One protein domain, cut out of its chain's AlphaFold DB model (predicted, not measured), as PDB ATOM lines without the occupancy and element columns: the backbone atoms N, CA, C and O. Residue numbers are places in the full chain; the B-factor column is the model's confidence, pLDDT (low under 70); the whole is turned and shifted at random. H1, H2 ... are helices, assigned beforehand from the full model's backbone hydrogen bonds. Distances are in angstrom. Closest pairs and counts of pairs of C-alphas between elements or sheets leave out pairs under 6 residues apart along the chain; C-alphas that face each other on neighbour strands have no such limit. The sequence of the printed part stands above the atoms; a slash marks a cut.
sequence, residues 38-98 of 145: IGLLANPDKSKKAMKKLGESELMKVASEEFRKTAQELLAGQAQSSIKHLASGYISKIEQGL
ATOM      1  N   ILE A  38     -21.836  17.983 -51.229       76.62
ATOM      2  CA  ILE A  38     -21.277  17.484 -52.493       76.62
ATOM      3  C   ILE A  38     -20.918  18.647 -53.429       76.62
ATOM      4  O   ILE A  38     -19.826  18.661 -53.992       76.62
ATOM      5  N   GLY A  39     -21.777  19.663 -53.555       71.19
ATOM      6  CA  GLY A  39     -21.524  20.833 -54.402       71.19
ATOM      7  C   GLY A  39     -20.307  21.661 -53.967       71.19
ATOM      8  O   GLY A  39     -19.538  22.127 -54.809       71.19
ATOM      9  N   LEU A  40     -20.080  21.810 -52.656       77.62
ATOM     10  CA  LEU A  40     -18.889  22.476 -52.120       77.62
ATOM     11  C   LEU A  40     -17.608  21.668 -52.355       77.62
ATOM     12  O   LEU A  40     -16.555  22.274 -52.555       77.62
ATOM     13  N   LEU A  41     -17.688  20.334 -52.356       79.06
ATOM     14  CA  LEU A  41     -16.559  19.451 -52.666       79.06
ATOM     15  C   LEU A  41     -16.267  19.365 -54.172       79.06
ATOM     16  O   LEU A  41     -15.103  19.273 -54.559       79.06
ATOM     17  N   ALA A  42     -17.297  19.453 -55.017       79.81
ATOM     18  CA  ALA A  42     -17.176  19.404 -56.474       79.81
ATOM     19  C   ALA A  42     -16.467  20.634 -57.066       79.81
ATOM     20  O   ALA A  42     -15.892  20.555 -58.149       79.81
ATOM     21  N   ASN A  43     -16.479  21.772 -56.360       82.81
ATOM     22  CA  ASN A  43     -15.741  22.958 -56.778       82.81
ATOM     23  C   ASN A  43     -14.308  22.936 -56.204       82.81
ATOM     24  O   ASN A  43     -14.154  23.112 -54.993       82.81
ATOM     25  N   PRO A  44     -13.258  22.803 -57.038       80.06
ATOM     26  CA  PRO A  44     -11.877  22.616 -56.590       80.06
ATOM     27  C   PRO A  44     -11.328  23.763 -55.727       80.06
ATOM     28  O   PRO A  44     -10.482  23.523 -54.868       80.06
ATOM     29  N   ASP A  45     -11.796  25.000 -55.904       85.00
ATOM     30  CA  ASP A  45     -11.314  26.139 -55.110       85.00
ATOM     31  C   ASP A  45     -12.007  26.229 -53.745       85.00
ATOM     32  O   ASP A  45     -11.379  26.509 -52.716       85.00
ATOM     33  N   LYS A  46     -13.318  25.959 -53.713       84.06
ATOM     34  CA  LYS A  46     -14.108  25.936 -52.471       84.06
ATOM     35  C   LYS A  46     -13.742  24.715 -51.627       84.06
ATOM     36  O   LYS A  46     -13.577  24.853 -50.413       84.06
ATOM     37  N   SER A  47     -13.547  23.563 -52.267       79.25
ATOM     38  CA  SER A  47     -13.202  22.302 -51.617       79.25
ATOM     39  C   SER A  47     -11.823  22.363 -50.973       79.25
ATOM     40  O   SER A  47     -11.708  22.064 -49.787       79.25
ATOM     41  N   LYS A  48     -10.800  22.879 -51.672       85.62
ATOM     42  CA  LYS A  48      -9.462  23.109 -51.097       85.62
ATOM     43  C   LYS A  48      -9.514  23.993 -49.855       85.62
ATOM     44  O   LYS A  48      -8.861  23.696 -48.859       85.62
ATOM     45  N   LYS A  49     -10.303  25.073 -49.885       86.38
ATOM     46  CA  LYS A  49     -10.435  25.990 -48.744       86.38
ATOM     47  C   LYS A  49     -11.157  25.343 -47.561       86.38
ATOM     48  O   LYS A  49     -10.739  25.546 -46.423       86.38
ATOM     49  N   ALA A  50     -12.214  24.574 -47.814       84.38
ATOM     50  CA  ALA A  50     -12.927  23.828 -46.781       84.38
ATOM     51  C   ALA A  50     -12.042  22.730 -46.172       84.38
ATOM     52  O   ALA A  50     -11.888  22.679 -44.956       84.38
ATOM     53  N   MET A  51     -11.377  21.929 -47.007       83.19
ATOM     54  CA  MET A  51     -10.440  20.892 -46.573       83.19
ATOM     55  C   MET A  51      -9.269  21.462 -45.780       83.19
ATOM     56  O   MET A  51      -8.923  20.905 -44.748       83.19
ATOM     57  N   LYS A  52      -8.689  22.592 -46.204       85.25
ATOM     58  CA  LYS A  52      -7.605  23.251 -45.462       85.25
ATOM     59  C   LYS A  52      -8.056  23.667 -44.059       85.25
ATOM     60  O   LYS A  52      -7.374  23.368 -43.089       85.25
ATOM     61  N   LYS A  53      -9.239  24.278 -43.943       83.00
ATOM     62  CA  LYS A  53      -9.812  24.666 -42.644       83.00
ATOM     63  C   LYS A  53     -10.151  23.469 -41.756       83.00
ATOM     64  O   LYS A  53      -9.942  23.533 -40.551       83.00
ATOM     65  N   LEU A  54     -10.671  22.391 -42.341       81.62
ATOM     66  CA  LEU A  54     -10.952  21.154 -41.616       81.62
ATOM     67  C   LEU A  54      -9.651  20.484 -41.156       81.62
ATOM     68  O   LEU A  54      -9.548  20.115 -39.994       81.62
ATOM     69  N   GLY A  55      -8.637  20.408 -42.020       82.06
ATOM     70  CA  GLY A  55      -7.312  19.857 -41.724       82.06
ATOM     71  C   GLY A  55      -6.533  20.627 -40.655       82.06
ATOM     72  O   GLY A  55      -5.804  20.025 -39.873       82.06
ATOM     73  N   GLU A  56      -6.703  21.947 -40.590       85.38
ATOM     74  CA  GLU A  56      -6.064  22.797 -39.576       85.38
ATOM     75  C   GLU A  56      -6.766  22.738 -38.205       85.38
ATOM     76  O   GLU A  56      -6.183  23.172 -37.209       85.38
ATOM     77  N   SER A  57      -7.983  22.182 -38.128       86.31
ATOM     78  CA  SER A  57      -8.762  22.125 -36.886       86.31
ATOM     79  C   SER A  57      -8.159  21.171 -35.847       86.31
ATOM     80  O   SER A  57      -7.656  20.094 -36.172       86.31
ATOM     81  N   GLU A  58      -8.245  21.541 -34.567       81.88
ATOM     82  CA  GLU A  58      -7.796  20.691 -33.454       81.88
ATOM     83  C   GLU A  58      -8.575  19.372 -33.387       81.88
ATOM     84  O   GLU A  58      -7.991  18.326 -33.119       81.88
ATOM     85  N   LEU A  59      -9.863  19.395 -33.738       83.25
ATOM     86  CA  LEU A  59     -10.697  18.195 -33.817       83.25
ATOM     87  C   LEU A  59     -10.183  17.207 -34.865       83.25
ATOM     88  O   LEU A  59     -10.116  16.013 -34.593       83.25
ATOM     89  N   MET A  60      -9.782  17.689 -36.045       87.75
ATOM     90  CA  MET A  60      -9.214  16.830 -37.084       87.75
ATOM     91  C   MET A  60      -7.852  16.276 -36.678       87.75
ATOM     92  O   MET A  60      -7.571  15.119 -36.966       87.75
ATOM     93  N   LYS A  61      -7.019  17.056 -35.979       85.50
ATOM     94  CA  LYS A  61      -5.737  16.565 -35.452       85.50
ATOM     95  C   LYS A  61      -5.952  15.422 -34.464       85.50
ATOM     96  O   LYS A  61      -5.411  14.343 -34.682       85.50
ATOM     97  N   VAL A  62      -6.812  15.619 -33.465       88.50
ATOM     98  CA  VAL A  62      -7.149  14.588 -32.471       88.50
ATOM     99  C   VAL A  62      -7.769  13.360 -33.140       88.50
ATOM    100  O   VAL A  62      -7.320  12.240 -32.912       88.50
ATOM    101  N   ALA A  63      -8.739  13.557 -34.037       84.31
ATOM    102  CA  ALA A  63      -9.347  12.459 -34.782       84.31
ATOM    103  C   ALA A  63      -8.320  11.716 -35.648       84.31
ATOM    104  O   ALA A  63      -8.369  10.495 -35.729       84.31
ATOM    105  N   SER A  64      -7.374  12.425 -36.271       84.81
ATOM    106  CA  SER A  64      -6.326  11.816 -37.095       84.81
ATOM    107  C   SER A  64      -5.300  11.040 -36.274       84.81
ATOM    108  O   SER A  64      -4.817  10.009 -36.735       84.81
ATOM    109  N   GLU A  65      -4.981  11.496 -35.061       90.25
ATOM    110  CA  GLU A  65      -4.083  10.793 -34.148       90.25
ATOM    111  C   GLU A  65      -4.720   9.507 -33.630       90.25
ATOM    112  O   GLU A  65      -4.092   8.449 -33.703       90.25
ATOM    113  N   GLU A  66      -5.975   9.569 -33.184       89.62
ATOM    114  CA  GLU A  66      -6.724   8.385 -32.758       89.62
ATOM    115  C   GLU A  66      -6.949   7.425 -33.931       89.62
ATOM    116  O   GLU A  66      -6.635   6.242 -33.832       89.62
ATOM    117  N   PHE A  67      -7.344   7.938 -35.100       89.31
ATOM    118  CA  PHE A  67      -7.460   7.136 -36.316       89.31
ATOM    119  C   PHE A  67      -6.137   6.468 -36.693       89.31
ATOM    120  O   PHE A  67      -6.126   5.298 -37.067       89.31
ATOM    121  N   ARG A  68      -5.008   7.177 -36.591       90.31
ATOM    122  CA  ARG A  68      -3.684   6.617 -36.883       90.31
ATOM    123  C   ARG A  68      -3.324   5.504 -35.904       90.31
ATOM    124  O   ARG A  68      -2.811   4.483 -36.358       90.31
ATOM    125  N   LYS A  69      -3.590   5.670 -34.606       89.19
ATOM    126  CA  LYS A  69      -3.387   4.612 -33.601       89.19
ATOM    127  C   LYS A  69      -4.251   3.392 -33.919       89.19
ATOM    128  O   LYS A  69      -3.719   2.292 -34.018       89.19
ATOM    129  N   THR A  70      -5.542   3.593 -34.194       86.69
ATOM    130  CA  THR A  70      -6.458   2.514 -34.589       86.69
ATOM    131  C   THR A  70      -6.004   1.833 -35.877       86.69
ATOM    132  O   THR A  70      -5.979   0.613 -35.952       86.69
ATOM    133  N   ALA A  71      -5.591   2.585 -36.898       83.50
ATOM    134  CA  ALA A  71      -5.092   2.018 -38.146       83.50
ATOM    135  C   ALA A  71      -3.821   1.187 -37.921       83.50
ATOM    136  O   ALA A  71      -3.685   0.110 -38.497       83.50
ATOM    137  N   GLN A  72      -2.904   1.656 -37.071       84.25
ATOM    138  CA  GLN A  72      -1.710   0.902 -36.690       84.25
ATOM    139  C   GLN A  72      -2.072  -0.400 -35.968       84.25
ATOM    140  O   GLN A  72      -1.518  -1.441 -36.301       84.25
ATOM    141  N   GLU A  73      -3.033  -0.367 -35.049       81.88
ATOM    142  CA  GLU A  73      -3.534  -1.550 -34.342       81.88
ATOM    143  C   GLU A  73      -4.239  -2.539 -35.287       81.88
ATOM    144  O   GLU A  73      -3.974  -3.740 -35.249       81.88
ATOM    145  N   LEU A  74      -5.068  -2.040 -36.208       79.38
ATOM    146  CA  LEU A  74      -5.753  -2.850 -37.219       79.38
ATOM    147  C   LEU A  74      -4.777  -3.523 -38.193       79.38
ATOM    148  O   LEU A  74      -5.022  -4.654 -38.614       79.38
ATOM    149  N   LEU A  75      -3.694  -2.833 -38.564       78.75
ATOM    150  CA  LEU A  75      -2.643  -3.362 -39.437       78.75
ATOM    151  C   LEU A  75      -1.706  -4.331 -38.711       78.75
ATOM    152  O   LEU A  75      -1.230  -5.279 -39.328       78.75
ATOM    153  N   ALA A  76      -1.432  -4.092 -37.428       81.31
ATOM    154  CA  ALA A  76      -0.583  -4.951 -36.606       81.31
ATOM    155  C   ALA A  76      -1.325  -6.184 -36.049       81.31
ATOM    156  O   ALA A  76      -0.676  -7.144 -35.636       81.31
ATOM    157  N   GLY A  77      -2.663  -6.169 -36.027       74.06
ATOM    158  CA  GLY A  77      -3.515  -7.242 -35.506       74.06
ATOM    159  C   GLY A  77      -4.228  -8.091 -36.571       74.06
ATOM    160  O   GLY A  77      -4.035  -7.951 -37.776       74.06
ATOM    161  N   GLN A  78      -5.125  -8.979 -36.121       60.97
ATOM    162  CA  GLN A  78      -5.894  -9.896 -36.985       60.97
ATOM    163  C   GLN A  78      -7.027  -9.223 -37.785       60.97
ATOM    164  O   GLN A  78      -7.655  -9.861 -38.633       60.97
ATOM    165  N   ALA A  79      -7.304  -7.939 -37.552       65.62
ATOM    166  CA  ALA A  79      -8.419  -7.239 -38.185       65.62
ATOM    167  C   ALA A  79      -8.172  -6.900 -39.666       65.62
ATOM    168  O   ALA A  79      -9.130  -6.674 -40.408       65.62
ATOM    169  N   GLN A  80      -6.916  -6.920 -40.130       70.56
ATOM    170  CA  GLN A  80      -6.574  -6.644 -41.528       70.56
ATOM    171  C   GLN A  80      -7.303  -7.583 -42.504       70.56
ATOM    172  O   GLN A  80      -7.778  -7.134 -43.549       70.56
ATOM    173  N   SER A  81      -7.409  -8.875 -42.174       69.38
ATOM    174  CA  SER A  81      -8.064  -9.858 -43.048       69.38
ATOM    175  C   SER A  81      -9.573  -9.611 -43.130       69.38
ATOM    176  O   SER A  81     -10.149  -9.594 -44.216       69.38
ATOM    177  N   SER A  82     -10.205  -9.301 -41.995       73.12
ATOM    178  CA  SER A  82     -11.628  -8.953 -41.922       73.12
ATOM    179  C   SER A  82     -11.952  -7.669 -42.689       73.12
ATOM    180  O   SER A  82     -12.921  -7.637 -43.442       73.12
ATOM    181  N   ILE A  83     -11.121  -6.626 -42.570       73.81
ATOM    182  CA  ILE A  83     -11.295  -5.374 -43.324       73.81
ATOM    183  C   ILE A  83     -11.143  -5.614 -44.823       73.81
ATOM    184  O   ILE A  83     -11.957  -5.116 -45.596       73.81
ATOM    185  N   LYS A  84     -10.140  -6.396 -45.244       76.44
ATOM    186  CA  LYS A  84      -9.973  -6.769 -46.655       76.44
ATOM    187  C   LYS A  84     -11.200  -7.504 -47.179       76.44
ATOM    188  O   LYS A  84     -11.720  -7.113 -48.212       76.44
ATOM    189  N   HIS A  85     -11.707  -8.504 -46.460       76.25
ATOM    190  CA  HIS A  85     -12.906  -9.234 -46.877       76.25
ATOM    191  C   HIS A  85     -14.145  -8.341 -46.993       76.25
ATOM    192  O   HIS A  85     -14.886  -8.455 -47.969       76.25
ATOM    193  N   LEU A  86     -14.345  -7.427 -46.040       77.19
ATOM    194  CA  LEU A  86     -15.429  -6.449 -46.108       77.19
ATOM    195  C   LEU A  86     -15.252  -5.521 -47.316       77.19
ATOM    196  O   LEU A  86     -16.176  -5.383 -48.110       77.19
ATOM    197  N   ALA A  87     -14.067  -4.933 -47.493       73.12
ATOM    198  CA  ALA A  87     -13.782  -4.008 -48.585       73.12
ATOM    199  C   ALA A  87     -13.924  -4.669 -49.963       73.12
ATOM    200  O   ALA A  87     -14.568  -4.094 -50.835       73.12
ATOM    201  N   SER A  88     -13.400  -5.885 -50.153       74.44
ATOM    202  CA  SER A  88     -13.509  -6.624 -51.414       74.44
ATOM    203  C   SER A  88     -14.963  -6.840 -51.831       74.44
ATOM    204  O   SER A  88     -15.290  -6.643 -52.994       74.44
ATOM    205  N   GLY A  89     -15.862  -7.163 -50.893       72.50
ATOM    206  CA  GLY A  89     -17.287  -7.331 -51.199       72.50
ATOM    207  C   GLY A  89     -17.955  -6.061 -51.744       72.50
ATOM    208  O   GLY A  89     -18.787  -6.147 -52.646       72.50
ATOM    209  N   TYR A  90     -17.570  -4.879 -51.250       67.44
ATOM    210  CA  TYR A  90     -18.086  -3.601 -51.760       67.44
ATOM    211  C   TYR A  90     -17.374  -3.146 -53.035       67.44
ATOM    212  O   TYR A  90     -18.034  -2.675 -53.956       67.44
ATOM    213  N   ILE A  91     -16.050  -3.305 -53.116       74.12
ATOM    214  CA  ILE A  91     -15.268  -2.937 -54.302       74.12
ATOM    215  C   ILE A  91     -15.722  -3.763 -55.506       74.12
ATOM    216  O   ILE A  91     -15.985  -3.185 -56.552       74.12
ATOM    217  N   SER A  92     -15.926  -5.073 -55.348       65.44
ATOM    218  CA  SER A  92     -16.433  -5.918 -56.432       65.44
ATOM    219  C   SER A  92     -17.825  -5.489 -56.914       65.44
ATOM    220  O   SER A  92     -18.067  -5.491 -58.117       65.44
ATOM    221  N   LYS A  93     -18.718  -5.042 -56.017       64.12
ATOM    222  CA  LYS A  93     -20.024  -4.474 -56.408       64.12
ATOM    223  C   LYS A  93     -19.890  -3.138 -57.152       64.12
ATOM    224  O   LYS A  93     -20.636  -2.879 -58.092       64.12
ATOM    225  N   ILE A  94     -18.940  -2.293 -56.754       64.12
ATOM    226  CA  ILE A  94     -18.670  -1.004 -57.411       64.12
ATOM    227  C   ILE A  94     -18.063  -1.222 -58.807       64.12
ATOM    228  O   ILE A  94     -18.489  -0.577 -59.768       64.12
ATOM    229  N   GLU A  95     -17.117  -2.153 -58.936       61.03
ATOM    230  CA  GLU A  95     -16.509  -2.534 -60.216       61.03
ATOM    231  C   GLU A  95     -17.531  -3.158 -61.179       61.03
ATOM    232  O   GLU A  95     -17.489  -2.872 -62.375       61.03
ATOM    233  N   GLN A  96     -18.493  -3.941 -60.676       65.00
ATOM    234  CA  GLN A  96     -19.494  -4.619 -61.509       65.00
ATOM    235  C   GLN A  96     -20.617  -3.723 -62.060       65.00
ATOM    236  O   GLN A  96     -21.348  -4.180 -62.935       65.00
ATOM    237  N   GLY A  97     -20.771  -2.468 -61.621       61.06
ATOM    238  CA  GLY A  97     -21.907  -1.656 -62.090       61.06
ATOM    239  C   GLY A  97     -21.764  -0.138 -62.062       61.06
ATOM    240  O   GLY A  97     -22.499   0.534 -62.779       61.06
ATOM    241  N   LEU A  98     -20.833   0.428 -61.285       55.34
ATOM    242  CA  LEU A  98     -20.793   1.879 -61.056       55.34
ATOM    243  C   LEU A  98     -19.646   2.598 -61.784       55.34
ATOM    244  O   LEU A  98     -19.761   3.786 -62.070       55.34
TER     245      LEU A  98
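Overview. This is residues 38 to 98 of the 145 residues of an uncharacterized protein of Psychrobacillus sp. FJAT-21963 (UniProt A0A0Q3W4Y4). The model is an open, flat U made of helices: the long helix H3 is the crossbar, and H2 and H4 are two legs that extend from its two ends to the same side, with an empty space between them. H4 is the longer leg, and the short helix H1 makes a corner with H2 at the end of that leg away from H3. The printed part has 61 residues with four named helices, in the order H1, H2, H3, H4 along the chain, and no named strand; the class is all helix. The whole is extended, with a radius of gyration of the C-alphas of 16.3 A, and it is flat, its C-alphas spanning 37 by 34 by 11 A.

Arrangement. H3, residues 58 to 76, touches no helix. It is close to but not clearly touching H2, residues 44 to 56; their closest C-alphas, those of Leu 54 and Met 60, are 6.5 A apart. The lines of H2 and H3 are about perpendicular, at 82 degrees. H3 is also close to but not clearly touching H4, residues 79 to 97, where the closest C-alphas are those of Leu 74 and Gln 80, 5.8 A apart. The lines of H3 and H4 are about perpendicular, at 76 degrees. H1, residues 38 to 42, and H2 only just touch, with 3 pairs of C-alphas within 8 A, and they touch only at the corner by their link. Their closest C-alphas are those of Leu 41 and Ser 47, 4.5 A apart, and H2 touches H1 with residues 46 to 47 alone. H2 and H4 are apart, and H1 is apart from both H3 and H4. In H1, H2 and H3 every O i to N i+4 pair is within hydrogen-bond range; in H4, 13 of 15 are.

Along the chain. H3 runs 26.8 A from C-alpha 58 at (-7.796, 20.691, -33.454) to C-alpha 76 at (-0.583, -4.951, -36.606). H4 measures 28.0 A from first to last C-alpha and ends with C-alpha 97 at (-21.907, -1.656, -62.090). H2 measures 18.0 A. H1 measures 6.0 A and begins with C-alpha 38 at (-21.277, 17.484, -52.493).

Size, cuts and confidence. The two C-alphas farthest apart, those of Asp 45 and Gln 78, are 40.7 A apart. The three links, H1 to H2, H2 to H3 and H3 to H4, are tight, and the printed part has no cut. Residues 84 to 98, of which 84 to 97 belong to H4, stand free. The mean pLDDT of the printed part is 78.3; residues 78 to 79, 81, 90 and 92 to 98 are under 70.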